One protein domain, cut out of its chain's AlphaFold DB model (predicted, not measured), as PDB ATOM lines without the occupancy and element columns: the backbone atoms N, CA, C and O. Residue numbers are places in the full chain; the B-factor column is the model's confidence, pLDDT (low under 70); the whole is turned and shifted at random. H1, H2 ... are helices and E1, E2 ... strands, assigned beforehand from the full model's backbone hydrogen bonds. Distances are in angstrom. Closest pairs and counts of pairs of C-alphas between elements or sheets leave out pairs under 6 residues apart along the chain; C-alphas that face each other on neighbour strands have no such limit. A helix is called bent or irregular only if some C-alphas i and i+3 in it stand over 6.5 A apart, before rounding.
ATOM      1  N   LYS A   3     131.601 178.150 241.805       93.62
ATOM      2  CA  LYS A   3     132.407 177.067 242.373       93.62
ATOM      3  C   LYS A   3     132.552 175.954 241.348       93.62
ATOM      4  O   LYS A   3     131.710 175.808 240.465       93.62
ATOM      5  N   TYR A   4     133.616 175.177 241.476       94.38
ATOM      6  CA  TYR A   4     133.868 174.022 240.627       94.38
ATOM      7  C   TYR A   4     134.001 172.752 241.462       94.38
ATOM      8  O   TYR A   4     134.461 172.794 242.605       94.38
ATOM      9  N   SER A   5     133.613 171.623 240.882       94.50
ATOM     10  CA  SER A   5     133.823 170.283 241.428       94.50
ATOM     11  C   SER A   5     134.719 169.458 240.512       94.50
ATOM     12  O   SER A   5     134.810 169.704 239.310       94.50
ATOM     13  N   ALA A   6     135.395 168.480 241.101       93.62
ATOM     14  CA  ALA A   6     136.068 167.398 240.409       93.62
ATOM     15  C   ALA A   6     135.507 166.083 240.954       93.62
ATOM     16  O   ALA A   6     135.843 165.693 242.071       93.62
ATOM     17  N   THR A   7     134.645 165.429 240.181       91.25
ATOM     18  CA  THR A   7     134.003 164.159 240.540       91.25
ATOM     19  C   THR A   7     134.762 163.009 239.898       91.25
ATOM     20  O   THR A   7     134.998 163.025 238.687       91.25
ATOM     21  N   TYR A   8     135.145 162.024 240.703       87.19
ATOM     22  CA  TYR A   8     135.796 160.809 240.227       87.19
ATOM     23  C   TYR A   8     134.749 159.764 239.818       87.19
ATOM     24  O   TYR A   8     133.830 159.474 240.579       87.19
ATOM     25  N   LEU A   9     134.891 159.189 238.625       81.38
ATOM     26  CA  LEU A   9     134.056 158.112 238.094       81.38
ATOM     27  C   LEU A   9     134.956 156.875 237.884       81.38
ATOM     28  O   LEU A   9     136.016 157.007 237.260       81.38
ATOM     29  N   PRO A  10     134.602 155.672 238.385       70.44
ATOM     30  CA  PRO A  10     133.254 155.199 238.730       70.44
ATOM     31  C   PRO A  10     132.869 155.287 240.224       70.44
ATOM     32  O   PRO A  10     133.678 154.995 241.104       70.44
ATOM     33  N   ASP A  11     131.587 155.577 240.487       59.06
ATOM     34  CA  ASP A  11     130.920 155.537 241.808       59.06
ATOM     35  C   ASP A  11     130.635 154.086 242.259       59.06
ATOM     36  O   ASP A  11     129.506 153.677 242.535       59.06
ATOM     37  N   GLU A  12     131.657 153.231 242.237       62.22
ATOM     38  CA  GLU A  12     131.550 151.883 242.792       62.22
ATOM     39  C   GLU A  12     131.858 151.942 244.291       62.22
ATOM     40  O   GLU A  12     132.999 152.180 244.690       62.22
ATOM     41  N   GLY A  13     130.841 151.693 245.123       59.03
ATOM     42  CA  GLY A  13     130.815 151.970 246.570       59.03
ATOM     43  C   GLY A  13     131.868 151.304 247.470       59.03
ATOM     44  O   GLY A  13     131.814 151.487 248.683       59.03
ATOM     45  N   ASN A  14     132.832 150.566 246.910       62.19
ATOM     46  CA  ASN A  14     133.979 150.009 247.640       62.19
ATOM     47  C   ASN A  14     135.313 150.698 247.297       62.19
ATOM     48  O   ASN A  14     136.355 150.311 247.830       62.19
ATOM     49  N   ARG A  15     135.313 151.687 246.396       71.31
ATOM     50  CA  ARG A  15     136.524 152.392 245.962       71.31
ATOM     51  C   ARG A  15     136.755 153.646 246.796       71.31
ATOM     52  O   ARG A  15     135.860 154.164 247.459       71.31
ATOM     53  N   LYS A  16     137.996 154.132 246.774       77.75
ATOM     54  CA  LYS A  16     138.322 155.403 247.414       77.75
ATOM     55  C   LYS A  16     137.665 156.507 246.593       77.75
ATOM     56  O   LYS A  16     137.979 156.648 245.414       77.75
ATOM     57  N   ASP A  17     136.791 157.279 247.225       83.94
ATOM     58  CA  ASP A  17     136.244 158.479 246.610       83.94
ATOM     59  C   ASP A  17     137.308 159.581 246.631       83.94
ATOM     60  O   ASP A  17     137.812 159.977 247.687       83.94
ATOM     61  N   TRP A  18     137.694 160.032 245.442       88.06
ATOM     62  CA  TRP A  18     138.621 161.143 245.260       88.06
ATOM     63  C   TRP A  18     137.895 162.441 244.915       88.06
ATOM     64  O   TRP A  18     138.560 163.451 244.690       88.06
ATOM     65  N   SER A  19     136.564 162.433 244.876       90.56
ATOM     66  CA  SER A  19     135.761 163.591 244.513       90.56
ATOM     67  C   SER A  19     135.976 164.746 245.486       90.56
ATOM     68  O   SER A  19     136.118 164.567 246.698       90.56
ATOM     69  N   LYS A  20     136.017 165.964 244.949       92.81
ATOM     70  CA  LYS A  20     136.161 167.186 245.742       92.81
ATOM     71  C   LYS A  20     135.379 168.329 245.113       92.81
ATOM     72  O   LYS A  20     135.369 168.489 243.897       92.81
ATOM     73  N   ASN A  21     134.768 169.148 245.960       92.75
ATOM     74  CA  ASN A  21     133.956 170.297 245.567       92.75
ATOM     75  C   ASN A  21     134.610 171.621 245.999       92.75
ATOM     76  O   ASN A  21     135.679 171.632 246.616       92.75
ATOM     77  N   ASP A  22     133.929 172.724 245.686       93.69
ATOM     78  CA  ASP A  22     134.211 174.081 246.166       93.69
ATOM     79  C   ASP A  22     135.537 174.701 245.698       93.69
ATOM     80  O   ASP A  22     136.079 175.599 246.346       93.69
ATOM     81  N   PHE A  23     136.052 174.281 244.540       94.50
ATOM     82  CA  PHE A  23     137.183 174.956 243.903       94.50
ATOM     83  C   PHE A  23     136.777 176.350 243.407       94.50
ATOM     84  O   PHE A  23     135.714 176.521 242.814       94.50
ATOM     85  N   GLU A  24     137.645 177.344 243.605       94.00
ATOM     86  CA  GLU A  24     137.400 178.717 243.130       94.00
ATOM     87  C   GLU A  24     137.565 178.853 241.615       94.00
ATOM     88  O   GLU A  24     136.977 179.734 240.989       94.00
ATOM     89  N   THR A  25     138.373 177.979 241.010       94.62
ATOM     90  CA  THR A  25     138.646 177.997 239.577       94.62
ATOM     91  C   THR A  25     138.524 176.604 238.970       94.62
ATOM     92  O   THR A  25     138.831 175.588 239.599       94.62
ATOM     93  N   LYS A  26     138.132 176.562 237.692       94.44
ATOM     94  CA  LYS A  26     138.154 175.335 236.886       94.44
ATOM     95  C   LYS A  26     139.560 174.730 236.807       94.44
ATOM     96  O   LYS A  26     139.705 173.513 236.746       94.44
ATOM     97  N   GLU A  27     140.591 175.575 236.783       95.81
ATOM     98  CA  GLU A  27     141.984 175.139 236.689       95.81
ATOM     99  C   GLU A  27     142.422 174.371 237.941       95.81
ATOM    100  O   GLU A  27     143.088 173.345 237.816       95.81
ATOM    101  N   ASP A  28     142.002 174.802 239.132       96.38
ATOM    102  CA  ASP A  28     142.317 174.098 240.379       96.38
ATOM    103  C   ASP A  28     141.606 172.743 240.466       96.38
ATOM    104  O   ASP A  28     142.225 171.753 240.862       96.38
ATOM    105  N   ALA A  29     140.345 172.673 240.022       95.25
ATOM    106  CA  ALA A  29     139.606 171.413 239.918       95.25
ATOM    107  C   ALA A  29     140.296 170.434 238.948       95.25
ATOM    108  O   ALA A  29     140.474 169.254 239.261       95.25
ATOM    109  N   LEU A  30     140.767 170.931 237.796       93.62
ATOM    110  CA  LEU A  30     141.494 170.124 236.814       93.62
ATOM    111  C   LEU A  30     142.862 169.660 237.340       93.62
ATOM    112  O   LEU A  30     143.196 168.483 237.217       93.62
ATOM    113  N   LYS A  31     143.648 170.554 237.958       95.44
ATOM    114  CA  LYS A  31     144.942 170.207 238.577       95.44
ATOM    115  C   LYS A  31     144.772 169.144 239.654       95.44
ATOM    116  O   LYS A  31     145.580 168.220 239.733       95.44
ATOM    117  N   TYR A  32     143.712 169.250 240.452       95.19
ATOM    118  CA  TYR A  32     143.383 168.255 241.459       95.19
ATOM    119  C   TYR A  32     143.081 166.885 240.834       95.19
ATOM    120  O   TYR A  32     143.695 165.899 241.248       95.19
ATOM    121  N   ALA A  33     142.228 166.817 239.806       91.44
ATOM    122  CA  ALA A  33     141.950 165.574 239.078       91.44
ATOM    123  C   ALA A  33     143.234 164.956 238.490       91.44
ATOM    124  O   ALA A  33     143.530 163.780 238.703       91.44
ATOM    125  N   MET A  34     144.065 165.775 237.833       90.06
ATOM    126  CA  MET A  34     145.345 165.336 237.263       90.06
ATOM    127  C   MET A  34     146.321 164.818 238.327       90.06
ATOM    128  O   MET A  34     147.009 163.827 238.086       90.06
ATOM    129  N   SER A  35     146.367 165.440 239.510       92.88
ATOM    130  CA  SER A  35     147.262 165.013 240.597       92.88
ATOM    131  C   SER A  35     146.931 163.620 241.148       92.88
ATOM    132  O   SER A  35     147.813 162.951 241.680       92.88
ATOM    133  N   HIS A  36     145.695 163.152 240.955       90.44
ATOM    134  CA  HIS A  36     145.216 161.844 241.410       90.44
ATOM    135  C   HIS A  36     145.097 160.812 240.279       90.44
ATOM    136  O   HIS A  36     144.761 159.651 240.521       90.44
ATOM    137  N   PHE A  37     145.410 161.194 239.040       84.88
ATOM    138  CA  PHE A  37     145.270 160.331 237.868       84.88
ATOM    139  C   PHE A  37     146.085 159.032 237.976       84.88
ATOM    140  O   PHE A  37     145.583 157.940 237.724       84.88
ATOM    141  N   CYS A  38     147.344 159.113 238.413       83.75
ATOM    142  CA  CYS A  38     148.174 157.915 238.557       83.75
ATOM    143  C   CYS A  38     147.655 156.972 239.646       83.75
ATOM    144  O   CYS A  38     147.697 155.756 239.470       83.75
ATOM    145  N   ASP A  39     147.180 157.511 240.766       86.25
ATOM    146  CA  ASP A  39     146.727 156.692 241.890       86.25
ATOM    147  C   ASP A  39     145.376 156.031 241.600       86.25
ATOM    148  O   ASP A  39     145.194 154.855 241.911       86.25
ATOM    149  N   THR A  40     144.480 156.733 240.902       82.12
ATOM    150  CA  THR A  40     143.224 156.157 240.396       82.12
ATOM    151  C   THR A  40     143.476 155.046 239.375       82.12
ATOM    152  O   THR A  40     142.887 153.971 239.483       82.12
ATOM    153  N   CYS A  41     144.427 155.219 238.448       79.25
ATOM    154  CA  CYS A  41     144.782 154.143 237.517       79.25
ATOM    155  C   CYS A  41     145.469 152.947 238.193       79.25
ATOM    156  O   CYS A  41     145.205 151.811 237.801       79.25
ATOM    157  N   LYS A  42     146.290 153.152 239.236       81.88
ATOM    158  CA  LYS A  42     146.839 152.038 240.038       81.88
ATOM    159  C   LYS A  42     145.737 151.251 240.747       81.88
ATOM    160  O   LYS A  42     145.803 150.026 240.762       81.88
ATOM    161  N   GLN A  43     144.746 151.938 241.320       78.56
ATOM    162  CA  GLN A  43     143.606 151.288 241.970       78.56
ATOM    163  C   GLN A  43     142.799 150.461 240.963       78.56
ATOM    164  O   GLN A  43     142.583 149.276 241.189       78.56
ATOM    165  N   ASN A  44     142.469 151.037 239.803       76.31
ATOM    166  CA  ASN A  44     141.750 150.318 238.747       76.31
ATOM    167  C   ASN A  44     142.524 149.078 238.248       76.31
ATOM    168  O   ASN A  44     141.913 148.043 237.991       76.31
ATOM    169  N   TYR A  45     143.860 149.161 238.176       75.75
ATOM    170  CA  TYR A  45     144.728 148.029 237.826       75.75
ATOM    171  C   TYR A  45     144.751 146.914 238.867       75.75
ATOM    172  O   TYR A  45     144.771 145.737 238.506       75.75
ATOM    173  N   ALA A  46     144.748 147.274 240.150       76.56
ATOM    174  CA  ALA A  46     144.675 146.302 241.235       76.56
ATOM    175  C   ALA A  46     143.323 145.569 241.269       76.56
ATOM    176  O   ALA A  46     143.291 144.384 241.597       76.56
ATOM    177  N   ASP A  47     142.238 146.258 240.907       72.12
ATOM    178  CA  ASP A  47     140.876 145.727 240.992       72.12
ATOM    179  C   ASP A  47     140.513 144.810 239.802       72.12
ATOM    180  O   ASP A  47     139.901 143.761 240.006       72.12
ATOM    181  N   ASP A  48     140.894 145.154 238.560       70.88
ATOM    182  CA  ASP A  48     140.628 144.320 237.370       70.88
ATOM    183  C   ASP A  48     141.655 144.561 236.242       70.88
ATOM    184  O   ASP A  48     141.495 145.438 235.386       70.88
ATOM    185  N   LEU A  49     142.695 143.718 236.200       64.50
ATOM    186  CA  LEU A  49     143.784 143.742 235.207       64.50
ATOM    187  C   LEU A  49     143.310 143.785 233.742       64.50
ATOM    188  O   LEU A  49     144.016 144.326 232.891       64.50
ATOM    189  N   LEU A  50     142.139 143.214 233.432       63.97
ATOM    190  CA  LEU A  50     141.622 143.080 232.065       63.97
ATOM    191  C   LEU A  50     140.664 144.214 231.667       63.97
ATOM    192  O   LEU A  50     140.466 144.440 230.473       63.97
ATOM    193  N   LYS A  51     140.118 144.967 232.633       57.62
ATOM    194  CA  LYS A  51     139.335 146.201 232.395       57.62
ATOM    195  C   LYS A  51     140.146 147.489 232.548       57.62
ATOM    196  O   LYS A  51     139.615 148.586 232.408       57.62
ATOM    197  N   SER A  52     141.446 147.360 232.787       56.09
ATOM    198  CA  SER A  52     142.368 148.455 233.094       56.09
ATOM    199  C   SER A  52     142.818 149.290 231.895       56.09
ATOM    200  O   SER A  52     143.962 149.750 231.841       56.09
ATOM    201  N   SER A  53     141.940 149.565 230.929       55.97
ATOM    202  CA  SER A  53     142.120 150.819 230.197       55.97
ATOM    203  C   SER A  53     142.063 151.923 231.254       55.97
ATOM    204  O   SER A  53     141.081 151.983 231.988       55.97
ATOM    205  N   CYS A  54     143.128 152.719 231.398       60.66
ATOM    206  CA  CYS A  54     143.244 153.837 232.346       60.66
ATOM    207  C   CYS A  54     142.244 154.949 231.963       60.66
ATOM    208  O   CYS A  54     142.609 156.037 231.537       60.66
ATOM    209  N   MET A  55     140.958 154.620 232.065       61.12
ATOM    210  CA  MET A  55     139.788 155.467 231.894       61.12
ATOM    211  C   MET A  55     139.325 155.872 233.290       61.12
ATOM    212  O   MET A  55     138.190 155.625 233.682       61.12
ATOM    213  N   ALA A  56     140.252 156.419 234.086       66.12
ATOM    214  CA  ALA A  56     139.874 157.175 235.269       66.12
ATOM    215  C   ALA A  56     139.115 158.400 234.753       66.12
ATOM    216  O   ALA A  56     139.722 159.370 234.291       66.12
ATOM    217  N   GLU A  57     137.793 158.292 234.716       78.69
ATOM    218  CA  GLU A  57     136.930 159.342 234.210       78.69
ATOM    219  C   GLU A  57     136.759 160.389 235.307       78.69
ATOM    220  O   GLU A  57     136.496 160.083 236.470       78.69
ATOM    221  N   TRP A  58     136.965 161.646 234.936       86.75
ATOM    222  CA  TRP A  58     136.800 162.781 235.830       86.75
ATOM    223  C   TRP A  58     135.799 163.737 235.217       86.75
ATOM    224  O   TRP A  58     135.927 164.129 234.055       86.75
ATOM    225  N   TRP A  59     134.826 164.141 236.019       89.25
ATOM    226  CA  TRP A  59     133.836 165.126 235.630       89.25
ATOM    227  C   TRP A  59     134.123 166.446 236.342       89.25
ATOM    228  O   TRP A  59     134.206 166.484 237.569       89.25
ATOM    229  N   ILE A  60     134.311 167.521 235.572       91.19
ATOM    230  CA  ILE A  60     134.542 168.869 236.107       91.19
ATOM    231  C   ILE A  60     133.292 169.709 235.871       91.19
ATOM    232  O   ILE A  60     132.966 170.016 234.722       91.19
ATOM    233  N   GLU A  61     132.626 170.107 236.948       93.38
ATOM    234  CA  GLU A  61     131.332 170.790 236.898       93.38
ATOM    235  C   GLU A  61     131.405 172.183 237.526       93.38
ATOM    236  O   GLU A  61     132.126 172.396 238.496       93.38
ATOM    237  N   GLU A  62     130.675 173.144 236.956       92.75
ATOM    238  CA  GLU A  62     130.493 174.485 237.525       92.75
ATOM    239  C   GLU A  62     129.162 174.516 238.277       92.75
ATOM    240  O   GLU A  62     128.125 174.160 237.716       92.75
ATOM    241  N   SER A  63     129.171 174.972 239.526       84.12
ATOM    242  CA  SER A  63     127.959 175.229 240.296       84.12
ATOM    243  C   SER A  63     127.874 176.701 240.689       84.12
ATOM    244  O   SER A  63     128.853 177.353 241.069       84.12
ATOM    245  N   GLU A  64     126.668 177.252 240.579       73.06
ATOM    246  CA  GLU A  64     126.356 178.530 241.199       73.06
ATOM    247  C   GLU A  64     126.061 178.268 242.672       73.06
ATOM    248  O   GLU A  64     125.163 177.499 243.020       73.06
TER     249      GLU A  64
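AT A GLANCE: This is residues 3 to 64 of the 71 residues of an uncharacterized protein of Candidatus Staskawiczbacteria bacterium RIFCSPLOWO2_01_FULL_33_9 (UniProt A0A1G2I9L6). A small sheet of three antiparallel strands has one long bent helix over one face, while its other face is bare; the helix's first arm, H1a, covers the sheet, and its second arm, H1b, runs on past the sheet's end. The printed part has 62 residues with one named helix and three named strands, in the order E1, E2, H1, E3 along the chain; across the sheet the order is E2, E1, E3. The class is mixed, helices and strands. The whole is compact, with a radius of gyration of the C-alphas of 12.1 A, yet elongated, spanning 39 by 20 by 14 A.

IN THESE COORDINATES: E1, residues 3 to 9, begins at C-alpha 3 (132.407, 177.067, 242.373) and is 19.5 A long. E2, residues 20 to 23, is 8.0 A long. H1, residues 26 to 47, was assigned as one helix by its hydrogen bonds but is bent: C-alphas 35 and 38 are 7.4 A apart. Its arms are H1a, residues 26 to 35, 14.3 A, and H1b, residues 38 to 47, 14.4 A. E3, residues 57 to 64, is 23.0 A long and ends at C-alpha 64 (126.356, 178.530, 241.199).

HOW THE PARTS SIT: E1 and E2 form an antiparallel hairpin at 160 degrees, with N 6 and O 20 within hydrogen-bond range at 2.8 A. E1 and E3 are antiparallel at 155 degrees, with N 5 and O 61 at 2.9 A. H1a is on the sheet in two layers, helix on one face, at a height over the sheet of 8.3 A. It lies over E1 and runs along the strands, at 24 degrees to E1 on the local plane; the closest C-alphas of the two, those of Ala 6 and Ala 29, are 5.4 A apart. E2, H1 and E3 make a split strand-helix-strand unit, two strands running the same way with E1 between them, and its crossover is right-handed. H1b stands at a steep tilt of 51 degrees to H1a and is only just not on the sheet, with 4 pairs of C-alphas within 10 A. In H1a and H1b every O i to N i+4 pair is within hydrogen-bond range.

THE WHOLE: The C-alphas farthest apart, those of Leu 50 and Glu 64, are 39.7 A apart. The printed part has no cut and no long link. Mean pLDDT of the printed part is 81.9; residues 11 to 14 and 49 to 56 are under 70.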